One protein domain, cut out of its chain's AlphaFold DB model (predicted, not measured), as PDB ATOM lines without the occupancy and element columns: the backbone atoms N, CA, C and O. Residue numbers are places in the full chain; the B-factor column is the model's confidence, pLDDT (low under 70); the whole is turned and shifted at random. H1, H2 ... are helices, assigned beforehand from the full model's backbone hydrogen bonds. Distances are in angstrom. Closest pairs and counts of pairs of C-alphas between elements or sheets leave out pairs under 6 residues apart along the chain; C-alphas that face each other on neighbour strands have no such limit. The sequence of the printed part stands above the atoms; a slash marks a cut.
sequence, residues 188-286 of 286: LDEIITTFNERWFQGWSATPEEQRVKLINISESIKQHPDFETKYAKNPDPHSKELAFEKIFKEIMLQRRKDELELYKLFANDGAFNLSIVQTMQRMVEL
ATOM      1  N   LEU A 188     -19.569  26.932 -12.137       59.19
ATOM      2  CA  LEU A 188     -20.955  27.123 -12.571       59.19
ATOM      3  C   LEU A 188     -21.149  26.808 -14.066       59.19
ATOM      4  O   LEU A 188     -22.089  26.103 -14.432       59.19
ATOM      5  N   ASP A 189     -20.243  27.279 -14.925       55.78
ATOM      6  CA  ASP A 189     -20.328  27.082 -16.376       55.78
ATOM      7  C   ASP A 189     -20.120  25.613 -16.755       55.78
ATOM      8  O   ASP A 189     -20.768  25.115 -17.675       55.78
ATOM      9  N   GLU A 190     -19.279  24.881 -16.023       67.75
ATOM     10  CA  GLU A 190     -19.093  23.440 -16.227       67.75
ATOM     11  C   GLU A 190     -20.357  22.640 -15.863       67.75
ATOM     12  O   GLU A 190     -20.762  21.742 -16.609       67.75
ATOM     13  N   ILE A 191     -21.027  23.003 -14.761       68.12
ATOM     14  CA  ILE A 191     -22.291  22.377 -14.337       68.12
ATOM     15  C   ILE A 191     -23.385  22.608 -15.383       68.12
ATOM     16  O   ILE A 191     -24.086  21.666 -15.757       68.12
ATOM     17  N   ILE A 192     -23.517  23.843 -15.869       61.06
ATOM     18  CA  ILE A 192     -24.536  24.221 -16.854       61.06
ATOM     19  C   ILE A 192     -24.267  23.543 -18.199       61.06
ATOM     20  O   ILE A 192     -25.177  22.942 -18.764       61.06
ATOM     21  N   THR A 193     -23.017  23.559 -18.671       62.00
ATOM     22  CA  THR A 193     -22.623  22.914 -19.936       62.00
ATOM     23  C   THR A 193     -22.945  21.419 -19.907       62.00
ATOM     24  O   THR A 193     -23.669  20.924 -20.769       62.00
ATOM     25  N   THR A 194     -22.507  20.711 -18.860       67.69
ATOM     26  CA  THR A 194     -22.730  19.260 -18.716       67.69
ATOM     27  C   THR A 194     -24.218  18.899 -18.662       67.69
ATOM     28  O   THR A 194     -24.644  17.853 -19.154       67.69
ATOM     29  N   PHE A 195     -25.028  19.745 -18.026       65.75
ATOM     30  CA  PHE A 195     -26.464  19.520 -17.913       65.75
ATOM     31  C   PHE A 195     -27.189  19.765 -19.244       65.75
ATOM     32  O   PHE A 195     -28.012  18.939 -19.651       65.75
ATOM     33  N   ASN A 196     -26.835  20.844 -19.948       62.94
ATOM     34  CA  ASN A 196     -27.411  21.199 -21.244       62.94
ATOM     35  C   ASN A 196     -27.090  20.145 -22.315       62.94
ATOM     36  O   ASN A 196     -27.995  19.679 -23.010       62.94
ATOM     37  N   GLU A 197     -25.838  19.677 -22.377       66.88
ATOM     38  CA  GLU A 197     -25.405  18.622 -23.304       66.88
ATOM     39  C   GLU A 197     -26.230  17.334 -23.169       66.88
ATOM     40  O   GLU A 197     -26.426  16.622 -24.152       66.88
ATOM     41  N   ARG A 198     -26.726  17.024 -21.966       63.66
ATOM     42  CA  ARG A 198     -27.418  15.763 -21.682       63.66
ATOM     43  C   ARG A 198     -28.932  15.817 -21.882       63.66
ATOM     44  O   ARG A 198     -29.525  14.785 -22.186       63.66
ATOM     45  N   TRP A 199     -29.556  16.976 -21.681       60.59
ATOM     46  CA  TRP A 199     -31.018  17.067 -21.557       60.59
ATOM     47  C   TRP A 199     -31.684  18.076 -22.486       60.59
ATOM     48  O   TRP A 199     -32.900  18.023 -22.654       60.59
ATOM     49  N   PHE A 200     -30.913  18.974 -23.098       61.81
ATOM     50  CA  PHE A 200     -31.461  20.133 -23.796       61.81
ATOM     51  C   PHE A 200     -31.199  20.157 -25.308       61.81
ATOM     52  O   PHE A 200     -31.574  21.119 -25.973       61.81
ATOM     53  N   GLN A 201     -30.654  19.082 -25.888       50.75
ATOM     54  CA  GLN A 201     -30.350  18.989 -27.330       50.75
ATOM     55  C   GLN A 201     -31.578  19.021 -28.274       50.75
ATOM     56  O   GLN A 201     -31.422  18.884 -29.482       50.75
ATOM     57  N   GLY A 202     -32.800  19.186 -27.756       44.50
ATOM     58  CA  GLY A 202     -34.040  19.240 -28.544       44.50
ATOM     59  C   GLY A 202     -34.980  20.386 -28.167       44.50
ATOM     60  O   GLY A 202     -36.148  20.360 -28.542       44.50
ATOM     61  N   TRP A 203     -34.505  21.356 -27.384       43.75
ATOM     62  CA  TRP A 203     -35.264  22.560 -27.048       43.75
ATOM     63  C   TRP A 203     -35.106  23.625 -28.131       43.75
ATOM     64  O   TRP A 203     -34.015  23.825 -28.651       43.75
ATOM     65  N   SER A 204     -36.170  24.382 -28.406       45.78
ATOM     66  CA  SER A 204     -36.097  25.583 -29.252       45.78
ATOM     67  C   SER A 204     -35.392  26.765 -28.570       45.78
ATOM     68  O   SER A 204     -35.270  27.826 -29.179       45.78
ATOM     69  N   ALA A 205     -34.965  26.609 -27.311       51.97
ATOM     70  CA  ALA A 205     -34.255  27.632 -26.552       51.97
ATOM     71  C   ALA A 205     -32.739  27.463 -26.685       51.97
ATOM     72  O   ALA A 205     -32.227  26.345 -26.595       51.97
ATOM     73  N   THR A 206     -32.019  28.571 -26.822       58.47
ATOM     74  CA  THR A 206     -30.551  28.552 -26.938       58.47
ATOM     75  C   THR A 206     -29.881  28.093 -25.628       58.47
ATOM     76  O   THR A 206     -30.481  28.232 -24.556       58.47
ATOM     77  N   PRO A 207     -28.633  27.583 -25.657       57.03
ATOM     78  CA  PRO A 207     -27.892  27.213 -24.443       57.03
ATOM     79  C   PRO A 207     -27.833  28.331 -23.385       57.03
ATOM     80  O   PRO A 207     -27.884  28.056 -22.185       57.03
ATOM     81  N   GLU A 208     -27.804  29.594 -23.817       58.03
ATOM     82  CA  GLU A 208     -27.813  30.752 -22.916       58.03
ATOM     83  C   GLU A 208     -29.203  31.024 -22.320       58.03
ATOM     84  O   GLU A 208     -29.325  31.345 -21.140       58.03
ATOM     85  N   GLU A 209     -30.283  30.831 -23.081       59.25
ATOM     86  CA  GLU A 209     -31.643  30.917 -22.531       59.25
ATOM     87  C   GLU A 209     -31.880  29.841 -21.473       59.25
ATOM     88  O   GLU A 209     -32.496  30.098 -20.440       59.25
ATOM     89  N   GLN A 210     -31.338  28.646 -21.692       65.00
ATOM     90  CA  GLN A 210     -31.358  27.571 -20.705       65.00
ATOM     91  C   GLN A 210     -30.556  27.973 -19.464       65.00
ATOM     92  O   GLN A 210     -31.065  27.868 -18.351       65.00
ATOM     93  N   ARG A 211     -29.351  28.532 -19.634       67.88
ATOM     94  CA  ARG A 211     -28.520  29.054 -18.538       67.88
ATOM     95  C   ARG A 211     -29.247  30.098 -17.694       67.88
ATOM     96  O   ARG A 211     -29.328  29.946 -16.475       67.88
ATOM     97  N   VAL A 212     -29.823  31.115 -18.327       70.31
ATOM     98  CA  VAL A 212     -30.578  32.178 -17.647       70.31
ATOM     99  C   VAL A 212     -31.789  31.606 -16.914       70.31
ATOM    100  O   VAL A 212     -32.051  31.990 -15.775       70.31
ATOM    101  N   LYS A 213     -32.500  30.635 -17.502       73.62
ATOM    102  CA  LYS A 213     -33.599  29.933 -16.819       73.62
ATOM    103  C   LYS A 213     -33.116  29.219 -15.563       73.62
ATOM    104  O   LYS A 213     -33.721  29.385 -14.505       73.62
ATOM    105  N   LEU A 214     -32.019  28.469 -15.652       81.12
ATOM    106  CA  LEU A 214     -31.453  27.749 -14.510       81.12
ATOM    107  C   LEU A 214     -31.011  28.714 -13.396       81.12
ATOM    108  O   LEU A 214     -31.329  28.485 -12.229       81.12
ATOM    109  N   ILE A 215     -30.361  29.827 -13.752       79.69
ATOM    110  CA  ILE A 215     -29.955  30.877 -12.806       79.69
ATOM    111  C   ILE A 215     -31.184  31.502 -12.137       79.69
ATOM    112  O   ILE A 215     -31.280  31.484 -10.911       79.69
ATOM    113  N   ASN A 216     -32.174  31.949 -12.908       79.19
ATOM    114  CA  ASN A 216     -33.398  32.554 -12.372       79.19
ATOM    115  C   ASN A 216     -34.172  31.604 -11.444       79.19
ATOM    116  O   ASN A 216     -34.744  32.028 -10.435       79.19
ATOM    117  N   ILE A 217     -34.206  30.309 -11.770       84.19
ATOM    118  CA  ILE A 217     -34.817  29.290 -10.913       84.19
ATOM    119  C   ILE A 217     -34.007  29.142  -9.621       84.19
ATOM    120  O   ILE A 217     -34.598  29.170  -8.544       84.19
ATOM    121  N   SER A 218     -32.675  29.066  -9.698       84.12
ATOM    122  CA  SER A 218     -31.805  28.992  -8.518       84.12
ATOM    123  C   SER A 218     -31.940  30.212  -7.597       84.12
ATOM    124  O   SER A 218     -32.024  30.059  -6.379       84.12
ATOM    125  N   GLU A 219     -32.067  31.416  -8.155       85.06
ATOM    126  CA  GLU A 219     -32.331  32.635  -7.389       85.06
ATOM    127  C   GLU A 219     -33.708  32.592  -6.729       85.06
ATOM    128  O   GLU A 219     -33.842  32.926  -5.553       85.06
ATOM    129  N   SER A 220     -34.723  32.098  -7.444       84.31
ATOM    130  CA  SER A 220     -36.069  31.911  -6.883       84.31
ATOM    131  C   SER A 220     -36.062  30.922  -5.718       84.31
ATOM    132  O   SER A 220     -36.788  31.111  -4.745       84.31
ATOM    133  N   ILE A 221     -35.219  29.883  -5.791       88.75
ATOM    134  CA  ILE A 221     -35.009  28.939  -4.689       88.75
ATOM    135  C   ILE A 221     -34.374  29.665  -3.505       88.75
ATOM    136  O   ILE A 221     -34.900  29.559  -2.399       88.75
ATOM    137  N   LYS A 222     -33.308  30.447  -3.727       86.69
ATOM    138  CA  LYS A 222     -32.639  31.225  -2.669       86.69
ATOM    139  C   LYS A 222     -33.581  32.246  -2.006       86.69
ATOM    140  O   LYS A 222     -33.477  32.473  -0.803       86.69
ATOM    141  N   GLN A 223     -34.513  32.828  -2.761       89.06
ATOM    142  CA  GLN A 223     -35.500  33.804  -2.277       89.06
ATOM    143  C   GLN A 223     -36.733  33.172  -1.608       89.06
ATOM    144  O   GLN A 223     -37.563  33.889  -1.044       89.06
ATOM    145  N   HIS A 224     -36.886  31.846  -1.652       92.81
ATOM    146  CA  HIS A 224     -38.055  31.184  -1.088       92.81
ATOM    147  C   HIS A 224     -38.093  31.321   0.452       92.81
ATOM    148  O   HIS A 224     -37.075  31.076   1.102       92.81
ATOM    149  N   PRO A 225     -39.253  31.615   1.083       90.62
ATOM    150  CA  PRO A 225     -39.345  31.843   2.535       90.62
ATOM    151  C   PRO A 225     -38.814  30.690   3.402       90.62
ATOM    152  O   PRO A 225     -38.284  30.898   4.493       90.62
ATOM    153  N   ASP A 226     -38.946  29.463   2.902       89.56
ATOM    154  CA  ASP A 226     -38.478  28.255   3.583       89.56
ATOM    155  C   ASP A 226     -36.995  27.927   3.327       89.56
ATOM    156  O   ASP A 226     -36.449  27.058   4.005       89.56
ATOM    157  N   PHE A 227     -36.325  28.590   2.378       91.00
ATOM    158  CA  PHE A 227     -34.964  28.234   1.967       91.00
ATOM    159  C   PHE A 227     -33.954  28.409   3.100       91.00
ATOM    160  O   PHE A 227     -33.258  27.464   3.465       91.00
ATOM    161  N   GLU A 228     -33.895  29.589   3.715       89.00
ATOM    162  CA  GLU A 228     -32.883  29.868   4.735       89.00
ATOM    163  C   GLU A 228     -33.040  28.954   5.964       89.00
ATOM    164  O   GLU A 228     -32.065  28.396   6.471       89.00
ATOM    165  N   THR A 229     -34.277  28.775   6.430       87.31
ATOM    166  CA  THR A 229     -34.574  28.071   7.685       87.31
ATOM    167  C   THR A 229     -34.644  26.555   7.526       87.31
ATOM    168  O   THR A 229     -34.146  25.840   8.394       87.31
ATOM    169  N   LYS A 230     -35.242  26.049   6.439       86.50
ATOM    170  CA  LYS A 230     -35.461  24.607   6.237       86.50
ATOM    171  C   LYS A 230     -34.381  23.942   5.390       86.50
ATOM    172  O   LYS A 230     -34.225  22.726   5.506       86.50
ATOM    173  N   TYR A 231     -33.627  24.710   4.597       89.38
ATOM    174  CA  TYR A 231     -32.551  24.197   3.747       89.38
ATOM    175  C   TYR A 231     -31.156  24.702   4.155       89.38
ATOM    176  O   TYR A 231     -30.324  23.899   4.568       89.38
ATOM    177  N   ALA A 232     -30.882  26.009   4.091       87.25
ATOM    178  CA  ALA A 232     -29.518  26.538   4.233       87.25
ATOM    179  C   ALA A 232     -28.929  26.362   5.646       87.25
ATOM    180  O   ALA A 232     -27.764  25.999   5.792       87.25
ATOM    181  N   LYS A 233     -29.731  26.594   6.695       87.62
ATOM    182  CA  LYS A 233     -29.307  26.469   8.104       87.62
ATOM    183  C   LYS A 233     -29.675  25.126   8.744       87.62
ATOM    184  O   LYS A 233     -29.473  24.959   9.946       87.62
ATOM    185  N   ASN A 234     -30.230  24.187   7.978       83.62
ATOM    186  CA  ASN A 234     -30.669  22.899   8.504       83.62
ATOM    187  C   ASN A 234     -29.498  21.894   8.536       83.62
ATOM    188  O   ASN A 234     -28.967  21.562   7.475       83.62
ATOM    189  N   PRO A 235     -29.084  21.402   9.720       80.81
ATOM    190  CA  PRO A 235     -27.969  20.467   9.838       80.81
ATOM    191  C   PRO A 235     -28.343  19.020   9.482       80.81
ATOM    192  O   PRO A 235     -27.438  18.206   9.317       80.81
ATOM    193  N   ASP A 236     -29.635  18.678   9.396       88.50
ATOM    194  CA  ASP A 236     -30.088  17.324   9.066       88.50
ATOM    195  C   ASP A 236     -30.132  17.111   7.540       88.50
ATOM    196  O   ASP A 236     -30.962  17.734   6.866       88.50
ATOM    197  N   PRO A 237     -29.295  16.219   6.970       80.75
ATOM    198  CA  PRO A 237     -29.200  16.046   5.520       80.75
ATOM    199  C   PRO A 237     -30.511  15.588   4.874       80.75
ATOM    200  O   PRO A 237     -30.871  16.068   3.802       80.75
ATOM    201  N   HIS A 238     -31.254  14.698   5.539       79.69
ATOM    202  CA  HIS A 238     -32.489  14.141   4.993       79.69
ATOM    203  C   HIS A 238     -33.616  15.180   4.960       79.69
ATOM    204  O   HIS A 238     -34.292  15.356   3.945       79.69
ATOM    205  N   SER A 239     -33.787  15.927   6.052       80.94
ATOM    206  CA  SER A 239     -34.765  17.012   6.124       80.94
ATOM    207  C   SER A 239     -34.409  18.166   5.188       80.94
ATOM    208  O   SER A 239     -35.315  18.780   4.624       80.94
ATOM    209  N   LYS A 240     -33.114  18.450   4.993       86.12
ATOM    210  CA  LYS A 240     -32.629  19.443   4.027       86.12
ATOM    211  C   LYS A 240     -33.011  19.044   2.595       86.12
ATOM    212  O   LYS A 240     -33.580  19.856   1.873       86.12
ATOM    213  N   GLU A 241     -32.783  17.794   2.200       84.94
ATOM    214  CA  GLU A 241     -33.134  17.294   0.863       84.94
ATOM    215  C   GLU A 241     -34.650  17.344   0.598       84.94
ATOM    216  O   GLU A 241     -35.090  17.898  -0.412       84.94
ATOM    217  N   LEU A 242     -35.462  16.889   1.559       86.19
ATOM    218  CA  LEU A 242     -36.927  16.977   1.502       86.19
ATOM    219  C   LEU A 242     -37.433  18.423   1.408       86.19
ATOM    220  O   LEU A 242     -38.369  18.711   0.658       86.19
ATOM    221  N   ALA A 243     -36.829  19.340   2.169       87.31
ATOM    222  CA  ALA A 243     -37.166  20.757   2.111       87.31
ATOM    223  C   ALA A 243     -36.839  21.346   0.736       87.31
ATOM    224  O   ALA A 243     -37.670  22.052   0.169       87.31
ATOM    225  N   PHE A 244     -35.674  21.012   0.176       92.00
ATOM    226  CA  PHE A 244     -35.286  21.456  -1.158       92.00
ATOM    227  C   PHE A 244     -36.256  20.975  -2.228       92.00
ATOM    228  O   PHE A 244     -36.748  21.781  -3.011       92.00
ATOM    229  N   GLU A 245     -36.568  19.677  -2.248       89.25
ATOM    230  CA  GLU A 245     -37.511  19.120  -3.216       89.25
ATOM    231  C   GLU A 245     -38.865  19.821  -3.158       89.25
ATOM    232  O   GLU A 245     -39.483  20.074  -4.194       89.25
ATOM    233  N   LYS A 246     -39.335  20.128  -1.947       89.56
ATOM    234  CA  LYS A 246     -40.606  20.817  -1.751       89.56
ATOM    235  C   LYS A 246     -40.556  22.244  -2.299       89.56
ATOM    236  O   LYS A 246     -41.429  22.608  -3.082       89.56
ATOM    237  N   ILE A 247     -39.520  23.006  -1.946       90.50
ATOM    238  CA  ILE A 247     -39.290  24.373  -2.443       90.50
ATOM    239  C   ILE A 247     -39.205  24.375  -3.972       90.50
ATOM    240  O   ILE A 247     -39.875  25.157  -4.645       90.50
ATOM    241  N   PHE A 248     -38.424  23.455  -4.534       91.81
ATOM    242  CA  PHE A 248     -38.236  23.346  -5.972       91.81
ATOM    243  C   PHE A 248     -39.538  22.993  -6.703       91.81
ATOM    244  O   PHE A 248     -39.876  23.635  -7.697       91.81
ATOM    245  N   LYS A 249     -40.320  22.035  -6.186       90.25
ATOM    246  CA  LYS A 249     -41.647  21.686  -6.726       90.25
ATOM    247  C   LYS A 249     -42.607  22.878  -6.703       90.25
ATOM    248  O   LYS A 249     -43.334  23.077  -7.673       90.25
ATOM    249  N   GLU A 250     -42.610  23.668  -5.630       89.19
ATOM    250  CA  GLU A 250     -43.447  24.870  -5.514       89.19
ATOM    251  C   GLU A 250     -43.049  25.939  -6.545       89.19
ATOM    252  O   GLU A 250     -43.917  26.470  -7.238       89.19
ATOM    253  N   ILE A 251     -41.750  26.184  -6.731       88.12
ATOM    254  CA  ILE A 251     -41.234  27.134  -7.731       88.12
ATOM    255  C   ILE A 251     -41.548  26.674  -9.155       88.12
ATOM    256  O   ILE A 251     -42.020  27.468  -9.969       88.12
ATOM    257  N   MET A 252     -41.353  25.388  -9.457       85.00
ATOM    258  CA  MET A 252     -41.707  24.811 -10.756       85.00
ATOM    259  C   MET A 252     -43.210  24.919 -11.040       85.00
ATOM    260  O   MET A 252     -43.610  25.163 -12.176       85.00
ATOM    261  N   LEU A 253     -44.056  24.783 -10.014       86.38
ATOM    262  CA  LEU A 253     -45.501  24.965 -10.146       86.38
ATOM    263  C   LEU A 253     -45.878  26.434 -10.397       86.38
ATOM    264  O   LEU A 253     -46.748  26.696 -11.226       86.38
ATOM    265  N   GLN A 254     -45.232  27.381  -9.711       83.31
ATOM    266  CA  GLN A 254     -45.449  28.821  -9.908       83.31
ATOM    267  C   GLN A 254     -45.037  29.264 -11.314       83.31
ATOM    268  O   GLN A 254     -45.787  29.972 -11.979       83.31
ATOM    269  N   ARG A 255     -43.889  28.773 -11.789       77.56
ATOM    270  CA  ARG A 255     -43.331  29.071 -13.115       77.56
ATOM    271  C   ARG A 255     -43.964  28.262 -14.247       77.56
ATOM    272  O   ARG A 255     -43.609  28.454 -15.400       77.56
ATOM    273  N   ARG A 256     -44.932  27.383 -13.960       79.50
ATOM    274  CA  ARG A 256     -45.575  26.514 -14.963       79.50
ATOM    275  C   ARG A 256     -46.143  27.280 -16.161       79.50
ATOM    276  O   ARG A 256     -46.154  26.732 -17.259       79.50
ATOM    277  N   LYS A 257     -46.691  28.479 -15.936       65.50
ATOM    278  CA  LYS A 257     -47.280  29.299 -17.007       65.50
ATOM    279  C   LYS A 257     -46.214  29.878 -17.933       65.50
ATOM    280  O   LYS A 257     -46.415  29.867 -19.137       65.50
ATOM    281  N   ASP A 258     -45.093  30.302 -17.362       68.50
ATOM    282  CA  ASP A 258     -44.002  30.949 -18.094       68.50
ATOM    283  C   ASP A 258     -43.055  29.913 -18.734       68.50
ATOM    284  O   ASP A 258     -42.382  30.194 -19.718       68.50
ATOM    285  N   GLU A 259     -43.014  28.693 -18.185       75.81
ATOM    286  CA  GLU A 259     -42.053  27.636 -18.525       75.81
ATOM    287  C   GLU A 259     -42.748  26.275 -18.737       75.81
ATOM    288  O   GLU A 259     -42.402  25.257 -18.125       75.81
ATOM    289  N   LEU A 260     -43.777  26.242 -19.592       73.06
ATOM    290  CA  LEU A 260     -44.635  25.062 -19.772       73.06
ATOM    291  C   LEU A 260     -43.869  23.817 -20.248       73.06
ATOM    292  O   LEU A 260     -44.151  22.711 -19.780       73.06
ATOM    293  N   GLU A 261     -42.914  23.970 -21.165       73.69
ATOM    294  CA  GLU A 261     -42.103  22.855 -21.675       73.69
ATOM    295  C   GLU A 261     -41.177  22.282 -20.598       73.69
ATOM    296  O   GLU A 261     -41.129  21.063 -20.408       73.69
ATOM    297  N   LEU A 262     -40.536  23.156 -19.810       78.38
ATOM    298  CA  LEU A 262     -39.732  22.761 -18.651       78.38
ATOM    299  C   LEU A 262     -40.558  21.982 -17.641       78.38
ATOM    300  O   LEU A 262     -40.134  20.940 -17.146       78.38
ATOM    301  N   TYR A 263     -41.755  22.486 -17.347       82.06
ATOM    302  CA  TYR A 263     -42.654  21.859 -16.396       82.06
ATOM    303  C   TYR A 263     -43.152  20.499 -16.895       82.06
ATOM    304  O   TYR A 263     -43.210  19.547 -16.118       82.06
ATOM    305  N   LYS A 264     -43.486  20.372 -18.188       79.00
ATOM    306  CA  LYS A 264     -43.880  19.091 -18.797       79.00
ATOM    307  C   LYS A 264     -42.763  18.053 -18.684       79.00
ATOM    308  O   LYS A 264     -43.063  16.916 -18.329       79.00
ATOM    309  N   LEU A 265     -41.513  18.427 -18.946       78.38
ATOM    310  CA  LEU A 265     -40.364  17.529 -18.790       78.38
ATOM    311  C   LEU A 265     -40.132  17.165 -17.324       78.38
ATOM    312  O   LEU A 265     -40.034  15.990 -16.989       78.38
ATOM    313  N   PHE A 266     -40.162  18.152 -16.430       82.44
ATOM    314  CA  PHE A 266     -40.049  17.936 -14.990       82.44
ATOM    315  C   PHE A 266     -41.122  16.985 -14.434       82.44
ATOM    316  O   PHE A 266     -40.831  16.179 -13.549       82.44
ATOM    317  N   ALA A 267     -42.357  17.070 -14.933       81.38
ATOM    318  CA  ALA A 267     -43.475  16.262 -14.454       81.38
ATOM    319  C   ALA A 267     -43.526  14.850 -15.062       81.38
ATOM    320  O   ALA A 267     -43.997  13.930 -14.395       81.38
ATOM    321  N   ASN A 268     -43.083  14.680 -16.314       78.44
ATOM    322  CA  ASN A 268     -43.284  13.438 -17.070       78.44
ATOM    323  C   ASN A 268     -42.008  12.609 -17.273       78.44
ATOM    324  O   ASN A 268     -42.117  11.429 -17.601       78.44
ATOM    325  N   ASP A 269     -40.819  13.179 -17.060       80.38
ATOM    326  CA  ASP A 269     -39.543  12.469 -17.162       80.38
ATOM    327  C   ASP A 269     -38.849  12.411 -15.792       80.38
ATOM    328  O   ASP A 269     -38.307  13.393 -15.279       80.38
ATOM    329  N   GLY A 270     -38.869  11.224 -15.179       78.31
ATOM    330  CA  GLY A 270     -38.268  10.997 -13.864       78.31
ATOM    331  C   GLY A 270     -36.741  11.109 -13.854       78.31
ATOM    332  O   GLY A 270     -36.168  11.497 -12.837       78.31
ATOM    333  N   ALA A 271     -36.072  10.808 -14.968       77.12
ATOM    334  CA  ALA A 271     -34.621  10.913 -15.062       77.12
ATOM    335  C   ALA A 271     -34.190  12.380 -15.229       77.12
ATOM    336  O   ALA A 271     -33.242  12.818 -14.570       77.12
ATOM    337  N   PHE A 272     -34.943  13.155 -16.013       80.81
ATOM    338  CA  PHE A 272     -34.792  14.605 -16.092       80.81
ATOM    339  C   PHE A 272     -35.052  15.268 -14.734       80.81
ATOM    340  O   PHE A 272     -34.246  16.081 -14.285       80.81
ATOM    341  N   ASN A 273     -36.132  14.880 -14.044       84.50
ATOM    342  CA  ASN A 273     -36.490  15.397 -12.721       84.50
ATOM    343  C   ASN A 273     -35.346  15.229 -11.709       84.50
ATOM    344  O   ASN A 273     -34.900  16.205 -11.107       84.50
ATOM    345  N   LEU A 274     -34.815  14.009 -11.581       82.50
ATOM    346  CA  LEU A 274     -33.681  13.732 -10.697       82.50
ATOM    347  C   LEU A 274     -32.457  14.575 -11.068       82.50
ATOM    348  O   LEU A 274     -31.807  15.146 -10.193       82.50
ATOM    349  N   SER A 275     -32.157  14.684 -12.365       79.62
ATOM    350  CA  SER A 275     -31.000  15.443 -12.836       79.62
ATOM    351  C   SER A 275     -31.138  16.942 -12.564       79.62
ATOM    352  O   SER A 275     -30.178  17.552 -12.104       79.62
ATOM    353  N   ILE A 276     -32.300  17.548 -12.829       82.75
ATOM    354  CA  ILE A 276     -32.493  18.992 -12.645       82.75
ATOM    355  C   ILE A 276     -32.536  19.371 -11.163       82.75
ATOM    356  O   ILE A 276     -31.980  20.400 -10.790       82.75
ATOM    357  N   VAL A 277     -33.102  18.520 -10.299       87.38
ATOM    358  CA  VAL A 277     -33.072  18.716  -8.840       87.38
ATOM    359  C   VAL A 277     -31.629  18.745  -8.335       87.38
ATOM    360  O   VAL A 277     -31.254  19.674  -7.624       87.38
ATOM    361  N   GLN A 278     -30.797  17.785  -8.751       85.00
ATOM    362  CA  GLN A 278     -29.384  17.731  -8.356       85.00
ATOM    363  C   GLN A 278     -28.581  18.929  -8.871       85.00
ATOM    364  O   GLN A 278     -27.765  19.488  -8.138       85.00
ATOM    365  N   THR A 279     -28.818  19.345 -10.118       84.69
ATOM    366  CA  THR A 279     -28.188  20.541 -10.693       84.69
ATOM    367  C   THR A 279     -28.552  21.784  -9.883       84.69
ATOM    368  O   THR A 279     -27.667  22.534  -9.478       84.69
ATOM    369  N   MET A 280     -29.836  21.967  -9.569       87.56
ATOM    370  CA  MET A 280     -30.312  23.116  -8.798       87.56
ATOM    371  C   MET A 280     -29.768  23.131  -7.372       87.56
ATOM    372  O   MET A 280     -29.395  24.195  -6.889       87.56
ATOM    373  N   GLN A 281     -29.669  21.971  -6.712       85.62
ATOM    374  CA  GLN A 281     -29.046  21.865  -5.388       85.62
ATOM    375  C   GLN A 281     -27.597  22.350  -5.414       85.62
ATOM    376  O   GLN A 281     -27.212  23.169  -4.586       85.62
ATOM    377  N   ARG A 282     -26.808  21.912  -6.402       83.81
ATOM    378  CA  ARG A 282     -25.417  22.365  -6.546       83.81
ATOM    379  C   ARG A 282     -25.335  23.864  -6.810       83.81
ATOM    380  O   ARG A 282     -24.514  24.533  -6.203       83.81
ATOM    381  N   MET A 283     -26.200  24.398  -7.673       81.50
ATOM    382  CA  MET A 283     -26.205  25.828  -8.006       81.50
ATOM    383  C   MET A 283     -26.533  26.725  -6.810       81.50
ATOM    384  O   MET A 283     -26.016  27.835  -6.730       81.50
ATOM    385  N   VAL A 284     -27.382  26.276  -5.881       83.56
ATOM    386  CA  VAL A 284     -27.718  27.090  -4.703       83.56
ATOM    387  C   VAL A 284     -26.692  27.006  -3.573       83.56
ATOM    388  O   VAL A 284     -26.726  27.849  -2.677       83.56
ATOM    389  N   GLU A 285     -25.819  26.000  -3.608       79.56
ATOM    390  CA  GLU A 285     -24.723  25.803  -2.651       79.56
ATOM    391  C   GLU A 285     -23.418  26.497  -3.078       79.56
ATOM    392  O   GLU A 285     -22.508  26.619  -2.255       79.56
ATOM    393  N   LEU A 286     -23.354  26.974  -4.328       70.81
ATOM    394  CA  LEU A 286     -22.366  27.939  -4.823       70.81
ATOM    395  C   LEU A 286     -22.716  29.363  -4.357       70.81
ATOM    396  O   LEU A 286     -21.765  30.070  -3.962       70.81
TER     397      LEU A 286
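This is residues 188 to 286 of the 286 residues of an uncharacterized protein of Oblitimonas alkaliphila (UniProt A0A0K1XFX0). H6 runs through the middle of a compact pack of helices, with H1 beside it and H2 packed steeply on its residues 280 to 284. H4 packs on H2, short H3 packs on H4, and H5 makes a corner with H6. The printed part, all helix, has 99 residues with six named helices, H1 to H6 in order; radius of gyration of the C-alphas 13.2 A, spans 39 by 28 by 23 A.

Start at H1, residues 188 to 199: it touches H6, residues 270 to 285, at a shallow tilt of 6 degrees, opposite ways, closest at C-alphas 188 and 283, 7.1 A. H2, residues 207 to 222, touches H6, closest at C-alphas 218 and 284, 5.9 A. H3, residues 227 to 232, touches residues 239 to 247 alone of H4, residues 237 to 254, closest at C-alphas 231 and 240, 4.8 A. H5, residues 260 to 268, touches H6 only at the corner, closest at C-alphas 266 and 273, 4.9 A. O i to N i+4 pairs are within hydrogen-bond range throughout H2, H4, H5 and H6, 7 of 8 in H1, 1 of 2 in H3.

Find C-alpha 188 at (-20.955, 27.123, -12.571), where H1 begins. H2 measures 22.6 A, H4 25.8 A; H6 runs 23.0 A to C-alpha 285 at (-24.723, 25.803, -2.651).

The printed part has no cut and no long link; pLDDT is under 70 at residues 188 to 211 and 257 to 258.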